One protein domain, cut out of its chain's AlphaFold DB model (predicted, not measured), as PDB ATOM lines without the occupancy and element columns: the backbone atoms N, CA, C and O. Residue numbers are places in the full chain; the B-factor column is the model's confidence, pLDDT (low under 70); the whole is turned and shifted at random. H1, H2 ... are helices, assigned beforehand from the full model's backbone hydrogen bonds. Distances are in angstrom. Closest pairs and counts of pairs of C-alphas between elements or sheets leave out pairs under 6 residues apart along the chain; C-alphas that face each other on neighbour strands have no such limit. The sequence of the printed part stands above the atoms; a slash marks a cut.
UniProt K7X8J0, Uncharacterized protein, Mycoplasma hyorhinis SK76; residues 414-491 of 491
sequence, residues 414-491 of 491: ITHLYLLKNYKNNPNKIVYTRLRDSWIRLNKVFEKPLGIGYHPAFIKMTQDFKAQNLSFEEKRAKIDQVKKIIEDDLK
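AT A GLANCE: This is residues 414 to 491 of the 491 residues of an uncharacterized protein of Mycoplasma hyorhinis SK76 (UniProt K7X8J0). Look for two helical hairpins: the longest helix, H4, lies side by side with H3, and H2 slants past the end of this hairpin where H3 begins and H4 ends, with H1 folded along H2 on the side away from H4. The tight turn between H3 and H4 is at the far end of the longest axis, and the join between the two hairpins is loose, with few contacts. The printed part has 78 residues with four named helices, in the order H1, H2, H3, H4, and no named strand: the class is all helix. The whole is compact, with a radius of gyration of the C-alphas of 12.8 A, and spans 39 by 27 by 17 A.

HOW THE PARTS SIT: Start at H4, residues 472 to 490, and look beside it for H3, residues 456 to 467. The two touch and form a helical hairpin, at a shallow tilt of 14 degrees, opposite ways; their closest C-alphas, of Ala 457 and Val 482, are 5.9 A apart. Next find H2, residues 429 to 446, whose residues 440 to 443 only just touch residues 489 to 490 of H4, with 3 pairs of C-alphas within 8 A. The closest C-alphas there, of Ile 440 and Asp 489, are 6.5 A apart, and the tilt is steep at 53 degrees, the same way. H2 also only just touches H3, with 3 pairs, through residues 432 to 436 and residue 456; the closest C-alphas, of Tyr 432 and Pro 456, are 6.0 A apart at a steep tilt of 49 degrees, opposite ways. H1, residues 414 to 425, touches residues 431 to 439 of H2 in the other helical hairpin, opposite ways at a shallow tilt of 33 degrees, only just short of steep; the closest C-alphas, of His 416 and Ser 438, are 5.7 A apart. H1 and H3 only just touch, with 3 pairs, and H1 and H4 are apart. The packing is part aligned, part crossed: three of the five touching pairs are at a shallow tilt. In H2, H3 and H4 every O i to N i+4 pair is within hydrogen-bond range; in H1, 7 of 8 are.

IN THESE COORDINATES: Find C-alpha 472 at (122.057, 107.765, 63.030); from there H4 runs 27.1 A to C-alpha 490 at (140.139, 88.127, 67.930). H3 covers 16.3 A from Pro 456 to Ala 467, and H2 covers 25.9 A from Lys 429 to Phe 446. H1 begins at C-alpha 414, at (134.299, 83.604, 87.025), and runs 17.1 A to Asn 425.

THE WHOLE: The C-alphas farthest apart are those of Val 445 and Ser 471, at 38.7 A. The printed part has no cut and ends at Lys 491, the chain's last residue. The links H1 to H2 and H3 to H4 are tight, the link H2 to H3 is short with 9 residues, and no link is long. The mean pLDDT of the printed part is 71.5; 30 residues are under 70, among them residues 442 to 454 and 465 to 470.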
ATOM      1  N   ILE A 414     134.843  83.012  85.795       66.94
ATOM      2  CA  ILE A 414     134.299  83.604  87.025       66.94
ATOM      3  C   ILE A 414     134.789  85.047  87.182       66.94
ATOM      4  O   ILE A 414     133.983  85.947  87.417       66.94
ATOM      5  N   THR A 415     136.088  85.284  86.997       69.94
ATOM      6  CA  THR A 415     136.700  86.613  87.014       69.94
ATOM      7  C   THR A 415     136.086  87.497  85.936       69.94
ATOM      8  O   THR A 415     135.753  88.643  86.220       69.94
ATOM      9  N   HIS A 416     135.861  86.980  84.724       73.25
ATOM     10  CA  HIS A 416     135.184  87.716  83.657       73.25
ATOM     11  C   HIS A 416     133.755  88.113  84.058       73.25
ATOM     12  O   HIS A 416     133.390  89.278  83.937       73.25
ATOM     13  N   LEU A 417     132.955  87.188  84.596       73.44
ATOM     14  CA  LEU A 417     131.585  87.470  85.045       73.44
ATOM     15  C   LEU A 417     131.541  88.462  86.220       73.44
ATOM     16  O   LEU A 417     130.654  89.316  86.281       73.44
ATOM     17  N   TYR A 418     132.507  88.379  87.136       72.31
ATOM     18  CA  TYR A 418     132.655  89.317  88.246       72.31
ATOM     19  C   TYR A 418     133.030  90.723  87.751       72.31
ATOM     20  O   TYR A 418     132.360  91.701  88.087       72.31
ATOM     21  N   LEU A 419     134.042  90.821  86.884       75.56
ATOM     22  CA  LEU A 419     134.459  92.078  86.259       75.56
ATOM     23  C   LEU A 419     133.335  92.692  85.424       75.56
ATOM     24  O   LEU A 419     133.144  93.901  85.464       75.56
ATOM     25  N   LEU A 420     132.548  91.872  84.725       74.75
ATOM     26  CA  LEU A 420     131.390  92.309  83.953       74.75
ATOM     27  C   LEU A 420     130.330  92.964  84.842       74.75
ATOM     28  O   LEU A 420     129.785  94.014  84.496       74.75
ATOM     29  N   LYS A 421     130.036  92.351  85.993       74.62
ATOM     30  CA  LYS A 421     129.103  92.906  86.977       74.62
ATOM     31  C   LYS A 421     129.612  94.242  87.521       74.62
ATOM     32  O   LYS A 421     128.836  95.189  87.605       74.62
ATOM     33  N   ASN A 422     130.903  94.331  87.835       73.88
ATOM     34  CA  ASN A 422     131.513  95.564  88.327       73.88
ATOM     35  C   ASN A 422     131.537  96.661  87.258       73.88
ATOM     36  O   ASN A 422     131.183  97.794  87.558       73.88
ATOM     37  N   TYR A 423     131.867  96.327  86.009       73.56
ATOM     38  CA  TYR A 423     131.920  97.279  84.899       73.56
ATOM     39  C   TYR A 423     130.550  97.888  84.577       73.56
ATOM     40  O   TYR A 423     130.457  99.082  84.309       73.56
ATOM     41  N   LYS A 424     129.472  97.093  84.649       69.44
ATOM     42  CA  LYS A 424     128.099  97.587  84.446       69.44
ATOM     43  C   LYS A 424     127.665  98.614  85.491       69.44
ATOM     44  O   LYS A 424     126.848  99.467  85.168       69.44
ATOM     45  N   ASN A 425     128.197  98.513  86.709       67.50
ATOM     46  CA  ASN A 425     127.844  99.396  87.818       67.50
ATOM     47  C   ASN A 425     128.801 100.591  87.935       67.50
ATOM     48  O   ASN A 425     128.354 101.678  88.268       67.50
ATOM     49  N   ASN A 426     130.093 100.391  87.650       72.94
ATOM     50  CA  ASN A 426     131.157 101.387  87.762       72.94
ATOM     51  C   ASN A 426     132.147 101.241  86.586       72.94
ATOM     52  O   ASN A 426     133.133 100.497  86.692       72.94
ATOM     53  N   PRO A 427     131.910 101.924  85.450       67.38
ATOM     54  CA  PRO A 427     132.764 101.825  84.271       67.38
ATOM     55  C   PRO A 427     134.095 102.564  84.486       67.38
ATOM     56  O   PRO A 427     134.240 103.744  84.182       67.38
ATOM     57  N   ASN A 428     135.091 101.851  85.014       77.50
ATOM     58  CA  ASN A 428     136.462 102.336  85.194       77.50
ATOM     59  C   ASN A 428     137.377 101.800  84.070       77.50
ATOM     60  O   ASN A 428     137.252 100.643  83.660       77.50
ATOM     61  N   LYS A 429     138.334 102.614  83.600       77.69
ATOM     62  CA  LYS A 429     139.361 102.259  82.600       77.69
ATOM     63  C   LYS A 429     140.166 101.005  82.981       77.69
ATOM     64  O   LYS A 429     140.473 100.179  82.121       77.69
ATOM     65  N   ILE A 430     140.459 100.818  84.268       76.94
ATOM     66  CA  ILE A 430     141.171  99.629  84.767       76.94
ATOM     67  C   ILE A 430     140.291  98.379  84.616       76.94
ATOM     68  O   ILE A 430     140.739  97.347  84.117       76.94
ATOM     69  N   VAL A 431     139.012  98.482  84.992       76.19
ATOM     70  CA  VAL A 431     138.043  97.379  84.893       76.19
ATOM     71  C   VAL A 431     137.765  97.033  83.429       76.19
ATOM     72  O   VAL A 431     137.697  95.854  83.097       76.19
ATOM     73  N   TYR A 432     137.684  98.036  82.549       81.12
ATOM     74  CA  TYR A 432     137.565  97.859  81.099       81.12
ATOM     75  C   TYR A 432     138.699  96.990  80.544       81.12
ATOM     76  O   TYR A 432     138.443  95.984  79.883       81.12
ATOM     77  N   THR A 433     139.944  97.354  80.859       79.88
ATOM     78  CA  THR A 433     141.141  96.670  80.350       79.88
ATOM     79  C   THR A 433     141.196  95.231  80.860       79.88
ATOM     80  O   THR A 433     141.278  94.294  80.072       79.88
ATOM     81  N   ARG A 434     140.989  95.022  82.170       77.44
ATOM     82  CA  ARG A 434     140.960  93.675  82.765       77.44
ATOM     83  C   ARG A 434     139.827  92.804  82.207       77.44
ATOM     84  O   ARG A 434     140.011  91.597  82.035       77.44
ATOM     85  N   LEU A 435     138.657  93.389  81.927       77.19
ATOM     86  CA  LEU A 435     137.507  92.685  81.350       77.19
ATOM     87  C   LEU A 435     137.778  92.263  79.897       77.19
ATOM     88  O   LEU A 435     137.480  91.119  79.546       77.19
ATOM     89  N   ARG A 436     138.394  93.146  79.097       81.69
ATOM     90  CA  ARG A 436     138.855  92.878  77.724       81.69
ATOM     91  C   ARG A 436     139.886  91.750  77.704       81.69
ATOM     92  O   ARG A 436     139.663  90.740  77.045       81.69
ATOM     93  N   ASP A 437     140.934  91.844  78.518       79.06
ATOM     94  CA  ASP A 437     141.984  90.821  78.594       79.06
ATOM     95  C   ASP A 437     141.436  89.462  79.038       79.06
ATOM     96  O   ASP A 437     141.883  88.405  78.591       79.06
ATOM     97  N   SER A 438     140.471  89.464  79.961       72.75
ATOM     98  CA  SER A 438     139.798  88.239  80.390       72.75
ATOM     99  C   SER A 438     138.953  87.630  79.262       72.75
ATOM    100  O   SER A 438     138.992  86.421  79.051       72.75
ATOM    101  N   TRP A 439     138.252  88.459  78.481       77.06
ATOM    102  CA  TRP A 439     137.476  88.016  77.318       77.06
ATOM    103  C   TRP A 439     138.370  87.404  76.225       77.06
ATOM    104  O   TRP A 439     138.085  86.305  75.747       77.06
ATOM    105  N   ILE A 440     139.501  88.048  75.909       76.44
ATOM    106  CA  ILE A 440     140.504  87.540  74.957       76.44
ATOM    107  C   ILE A 440     141.097  86.215  75.455       76.44
ATOM    108  O   ILE A 440     141.215  85.250  74.700       76.44
ATOM    109  N   ARG A 441     141.440  86.125  76.748       70.06
ATOM    110  CA  ARG A 441     141.952  84.882  77.347       70.06
ATOM    111  C   ARG A 441     140.950  83.735  77.256       70.06
ATOM    112  O   ARG A 441     141.362  82.615  76.982       70.06
ATOM    113  N   LEU A 442     139.655  83.992  77.434       67.12
ATOM    114  CA  LEU A 442     138.622  82.964  77.274       67.12
ATOM    115  C   LEU A 442     138.522  82.461  75.835       67.12
ATOM    116  O   LEU A 442     138.392  81.254  75.638       67.12
ATOM    117  N   ASN A 443     138.662  83.354  74.850       66.94
ATOM    118  CA  ASN A 443     138.747  82.957  73.447       66.94
ATOM    119  C   ASN A 443     139.958  82.043  73.192       66.94
ATOM    120  O   ASN A 443     139.813  80.999  72.570       66.94
ATOM    121  N   LYS A 444     141.129  82.376  73.751       66.81
ATOM    122  CA  LYS A 444     142.347  81.551  73.621       66.81
ATOM    123  C   LYS A 444     142.235  80.185  74.303       66.81
ATOM    124  O   LYS A 444     142.792  79.215  73.809       66.81
ATOM    125  N   VAL A 445     141.546  80.100  75.442       59.81
ATOM    126  CA  VAL A 445     141.428  78.853  76.223       59.81
ATOM    127  C   VAL A 445     140.377  77.907  75.645       59.81
ATOM    128  O   VAL A 445     140.563  76.692  75.681       59.81
ATOM    129  N   PHE A 446     139.271  78.442  75.127       58.78
ATOM    130  CA  PHE A 446     138.138  77.637  74.669       58.78
ATOM    131  C   PHE A 446     137.895  77.682  73.155       58.78
ATOM    132  O   PHE A 446     136.884  77.141  72.700       58.78
ATOM    133  N   GLU A 447     138.774  78.350  72.399       57.19
ATOM    134  CA  GLU A 447     138.719  78.531  70.933       57.19
ATOM    135  C   GLU A 447     137.404  79.168  70.437       57.19
ATOM    136  O   GLU A 447     137.064  79.127  69.255       57.19
ATOM    137  N   LYS A 448     136.627  79.743  71.362       56.62
ATOM    138  CA  LYS A 448     135.357  80.425  71.117       56.62
ATOM    139  C   LYS A 448     135.244  81.614  72.068       56.62
ATOM    140  O   LYS A 448     135.510  81.438  73.260       56.62
ATOM    141  N   PRO A 449     134.795  82.789  71.605       58.19
ATOM    142  CA  PRO A 449     134.539  83.924  72.481       58.19
ATOM    143  C   PRO A 449     133.189  83.766  73.191       58.19
ATOM    144  O   PRO A 449     132.255  83.197  72.630       58.19
ATOM    145  N   LEU A 450     133.037  84.369  74.379       58.25
ATOM    146  CA  LEU A 450     131.791  84.400  75.176       58.25
ATOM    147  C   LEU A 450     130.566  85.025  74.468       58.25
ATOM    148  O   LEU A 450     129.480  85.072  75.042       58.25
ATOM    149  N   GLY A 451     130.728  85.489  73.229       62.47
ATOM    150  CA  GLY A 451     129.801  86.348  72.505       62.47
ATOM    151  C   GLY A 451     130.155  87.824  72.691       62.47
ATOM    152  O   GLY A 451     130.767  88.228  73.684       62.47
ATOM    153  N   ILE A 452     129.758  88.647  71.726       65.06
ATOM    154  CA  ILE A 452     130.104  90.079  71.677       65.06
ATOM    155  C   ILE A 452     129.374  90.879  72.753       65.06
ATOM    156  O   ILE A 452     129.906  91.858  73.264       65.06
ATOM    157  N   GLY A 453     128.200  90.404  73.184       63.88
ATOM    158  CA  GLY A 453     127.442  90.974  74.301       63.88
ATOM    159  C   GLY A 453     128.203  91.018  75.636       63.88
ATOM    160  O   GLY A 453     127.788  91.723  76.556       63.88
ATOM    161  N   TYR A 454     129.317  90.286  75.741       68.94
ATOM    162  CA  TYR A 454     130.202  90.251  76.906       68.94
ATOM    163  C   TYR A 454     131.472  91.102  76.727       68.94
ATOM    164  O   TYR A 454     132.257  91.239  77.664       68.94
ATOM    165  N   HIS A 455     131.674  91.703  75.549       77.31
ATOM    166  CA  HIS A 455     132.825  92.551  75.268       77.31
ATOM    167  C   HIS A 455     132.626  93.966  75.848       77.31
ATOM    168  O   HIS A 455     131.582  94.587  75.610       77.31
ATOM    169  N   PRO A 456     133.608  94.541  76.571       79.69
ATOM    170  CA  PRO A 456     133.448  95.846  77.216       79.69
ATOM    171  C   PRO A 456     133.193  96.996  76.232       79.69
ATOM    172  O   PRO A 456     132.455  97.923  76.569       79.69
ATOM    173  N   ALA A 457     133.735  96.935  75.007       78.56
ATOM    174  CA  ALA A 457     133.464  97.943  73.974       78.56
ATOM    175  C   ALA A 457     132.000  97.915  73.498       78.56
ATOM    176  O   ALA A 457     131.382  98.969  73.355       78.56
ATOM    177  N   PHE A 458     131.416  96.723  73.340       72.88
ATOM    178  CA  PHE A 458     130.012  96.570  72.950       72.88
ATOM    179  C   PHE A 458     129.067  97.017  74.073       72.88
ATOM    180  O   PHE A 458     128.086  97.720  73.840       72.88
ATOM    181  N   ILE A 459     129.399  96.682  75.323       72.50
ATOM    182  CA  ILE A 459     128.633  97.127  76.495       72.50
ATOM    183  C   ILE A 459     128.651  98.653  76.596       72.50
ATOM    184  O   ILE A 459     127.593  99.253  76.762       72.50
ATOM    185  N   LYS A 460     129.820  99.281  76.426       79.69
ATOM    186  CA  LYS A 460     129.945 100.742  76.437       79.69
ATOM    187  C   LYS A 460     129.108 101.390  75.332       79.69
ATOM    188  O   LYS A 460     128.346 102.303  75.609       79.69
ATOM    189  N   MET A 461     129.173 100.871  74.107       77.19
ATOM    190  CA  MET A 461     128.370 101.374  72.986       77.19
ATOM    191  C   MET A 461     126.865 101.287  73.263       77.19
ATOM    192  O   MET A 461     126.142 102.255  73.054       77.19
ATOM    193  N   THR A 462     126.382 100.157  73.791       69.69
ATOM    194  CA  THR A 462     124.956 100.018  74.140       69.69
ATOM    195  C   THR A 462     124.529 100.910  75.309       69.69
ATOM    196  O   THR A 462     123.358 101.277  75.382       69.69
ATOM    197  N   GLN A 463     125.440 101.264  76.222       71.31
ATOM    198  CA  GLN A 463     125.189 102.249  77.279       71.31
ATOM    199  C   GLN A 463     125.142 103.672  76.709       71.31
ATOM    200  O   GLN A 463     124.186 104.392  76.984       71.31
ATOM    201  N   ASP A 464     126.100 104.044  75.860       70.94
ATOM    202  CA  ASP A 464     126.143 105.348  75.190       70.94
ATOM    203  C   ASP A 464     124.881 105.592  74.358       70.94
ATOM    204  O   ASP A 464     124.290 106.662  74.431       70.94
ATOM    205  N   PHE A 465     124.414 104.582  73.617       67.00
ATOM    206  CA  PHE A 465     123.191 104.671  72.816       67.00
ATOM    207  C   PHE A 465     121.918 104.858  73.652       67.00
ATOM    208  O   PHE A 465     120.917 105.349  73.139       67.00
ATOM    209  N   LYS A 466     121.936 104.436  74.922       65.31
ATOM    210  CA  LYS A 466     120.819 104.615  75.860       65.31
ATOM    211  C   LYS A 466     120.893 105.938  76.616       65.31
ATOM    212  O   LYS A 466     119.864 106.427  77.056       65.31
ATOM    213  N   ALA A 467     122.094 106.468  76.826       67.00
ATOM    214  CA  ALA A 467     122.318 107.682  77.606       67.00
ATOM    215  C   ALA A 467     122.363 108.952  76.743       67.00
ATOM    216  O   ALA A 467     122.130 110.042  77.257       67.00
ATOM    217  N   GLN A 468     122.681 108.827  75.452       67.62
ATOM    218  CA  GLN A 468     122.879 109.947  74.536       67.62
ATOM    219  C   GLN A 468     121.955 109.827  73.320       67.62
ATOM    220  O   GLN A 468     121.877 108.774  72.685       67.62
ATOM    221  N   ASN A 469     121.318 110.938  72.947       65.38
ATOM    222  CA  ASN A 469     120.582 111.065  71.688       65.38
ATOM    223  C   ASN A 469     121.570 111.312  70.540       65.38
ATOM    224  O   ASN A 469     121.722 112.433  70.066       65.38
ATOM    225  N   LEU A 470     122.285 110.260  70.149       68.94
ATOM    226  CA  LEU A 470     123.222 110.290  69.026       68.94
ATOM    227  C   LEU A 470     122.466 110.229  67.696       68.94
ATOM    228  O   LEU A 470     121.455 109.523  67.587       68.94
ATOM    229  N   SER A 471     122.987 110.911  66.680       72.94
ATOM    230  CA  SER A 471     122.459 110.817  65.319       72.94
ATOM    231  C   SER A 471     122.660 109.409  64.744       72.94
ATOM    232  O   SER A 471     123.462 108.609  65.238       72.94
ATOM    233  N   PHE A 472     121.925 109.072  63.682       66.19
ATOM    234  CA  PHE A 472     122.057 107.765  63.030       66.19
ATOM    235  C   PHE A 472     123.476 107.523  62.482       66.19
ATOM    236  O   PHE A 472     124.013 106.424  62.615       66.19
ATOM    237  N   GLU A 473     124.116 108.559  61.940       70.38
ATOM    238  CA  GLU A 473     125.492 108.498  61.433       70.38
ATOM    239  C   GLU A 473     126.510 108.283  62.563       70.38
ATOM    240  O   GLU A 473     127.417 107.462  62.431       70.38
ATOM    241  N   GLU A 474     126.320 108.931  63.715       71.25
ATOM    242  CA  GLU A 474     127.161 108.733  64.905       71.25
ATOM    243  C   GLU A 474     126.991 107.333  65.508       71.25
ATOM    244  O   GLU A 474     127.962 106.715  65.954       71.25
ATOM    245  N   LYS A 475     125.762 106.802  65.501       65.94
ATOM    246  CA  LYS A 475     125.477 105.420  65.915       65.94
ATOM    247  C   LYS A 475     126.187 104.423  64.993       65.94
ATOM    248  O   LYS A 475     126.825 103.496  65.491       65.94
ATOM    249  N   ARG A 476     126.151 104.642  63.676       68.75
ATOM    250  CA  ARG A 476     126.839 103.801  62.681       68.75
ATOM    251  C   ARG A 476     128.360 103.833  62.854       68.75
ATOM    252  O   ARG A 476     128.978 102.786  63.006       68.75
ATOM    253  N   ALA A 477     128.948 105.022  62.978       73.25
ATOM    254  CA  ALA A 477     130.385 105.174  63.203       73.25
ATOM    255  C   ALA A 477     130.860 104.491  64.503       73.25
ATOM    256  O   ALA A 477     131.925 103.869  64.533       73.25
ATOM    257  N   LYS A 478     130.060 104.550  65.580       70.69
ATOM    258  CA  LYS A 478     130.355 103.828  66.832       70.69
ATOM    259  C   LYS A 478     130.269 102.306  66.670       70.69
ATOM    260  O   LYS A 478     131.074 101.601  67.279       70.69
ATOM    261  N   ILE A 479     129.338 101.798  65.861       71.38
ATOM    262  CA  ILE A 479     129.246 100.366  65.536       71.38
ATOM    263  C   ILE A 479     130.510  99.902  64.805       71.38
ATOM    264  O   ILE A 479     131.132  98.932  65.242       71.38
ATOM    265  N   ASP A 480     130.939 100.629  63.774       72.56
ATOM    266  CA  ASP A 480     132.140 100.298  62.999       72.56
ATOM    267  C   ASP A 480     133.406 100.334  63.861       72.56
ATOM    268  O   ASP A 480     134.262  99.448  63.783       72.56
ATOM    269  N   GLN A 481     133.502 101.318  64.759       77.31
ATOM    270  CA  GLN A 481     134.598 101.408  65.718       77.31
ATOM    271  C   GLN A 481     134.639 100.190  66.655       77.31
ATOM    272  O   GLN A 481     135.707  99.622  66.884       77.31
ATOM    273  N   VAL A 482     133.491  99.774  67.202       75.88
ATOM    274  CA  VAL A 482     133.408  98.600  68.086       75.88
ATOM    275  C   VAL A 482     133.723  97.315  67.333       75.88
ATOM    276  O   VAL A 482     134.429  96.463  67.873       75.88
ATOM    277  N   LYS A 483     133.240  97.186  66.096       73.81
ATOM    278  CA  LYS A 483     133.520  96.042  65.230       73.81
ATOM    279  C   LYS A 483     135.021  95.885  65.005       73.81
ATOM    280  O   LYS A 483     135.560  94.825  65.304       73.81
ATOM    281  N   LYS A 484     135.704  96.967  64.617       76.06
ATOM    282  CA  LYS A 484     137.159  96.976  64.428       76.06
ATOM    283  C   LYS A 484     137.918  96.564  65.693       76.06
ATOM    284  O   LYS A 484     138.817  95.738  65.622       76.06
ATOM    285  N   ILE A 485     137.526  97.090  66.861       80.81
ATOM    286  CA  ILE A 485     138.154  96.723  68.143       80.81
ATOM    287  C   ILE A 485     138.014  95.220  68.416       80.81
ATOM    288  O   ILE A 485     138.979  94.583  68.823       80.81
ATOM    289  N   ILE A 486     136.823  94.655  68.196       74.19
ATOM    290  CA  ILE A 486     136.562  93.232  68.449       74.19
ATOM    291  C   ILE A 486     137.313  92.349  67.450       74.19
ATOM    292  O   ILE A 486     137.845  91.316  67.844       74.19
ATOM    293  N   GLU A 487     137.367  92.735  66.177       76.31
ATOM    294  CA  GLU A 487     138.136  92.017  65.157       76.31
ATOM    295  C   GLU A 487     139.630  92.001  65.478       76.31
ATOM    296  O   GLU A 487     140.270  90.962  65.340       76.31
ATOM    297  N   ASP A 488     140.180  93.122  65.941       79.00
ATOM    298  CA  ASP A 488     141.582  93.204  66.348       79.00
ATOM    299  C   ASP A 488     141.865  92.400  67.631       79.00
ATOM    300  O   ASP A 488     142.957  91.863  67.774       79.00
ATOM    301  N   ASP A 489     140.884  92.246  68.525       74.38
ATOM    302  CA  ASP A 489     140.989  91.419  69.741       74.38
ATOM    303  C   ASP A 489     140.838  89.908  69.501       74.38
ATOM    304  O   ASP A 489     141.155  89.101  70.382       74.38
ATOM    305  N   LEU A 490     140.310  89.522  68.339       68.88
ATOM    306  CA  LEU A 490     140.139  88.127  67.930       68.88
ATOM    307  C   LEU A 490     141.312  87.586  67.098       68.88
ATOM    308  O   LEU A 490     141.409  86.365  66.957       68.88
ATOM    309  N   LYS A 491     142.171  88.465  66.567       69.81
ATOM    310  CA  LYS A 491     143.448  88.117  65.922       69.81
ATOM    311  C   LYS A 491     144.501  87.766  66.974       69.81
ATOM    312  O   LYS A 491     145.316  86.862  66.686       69.81
TER     313      LYS A 491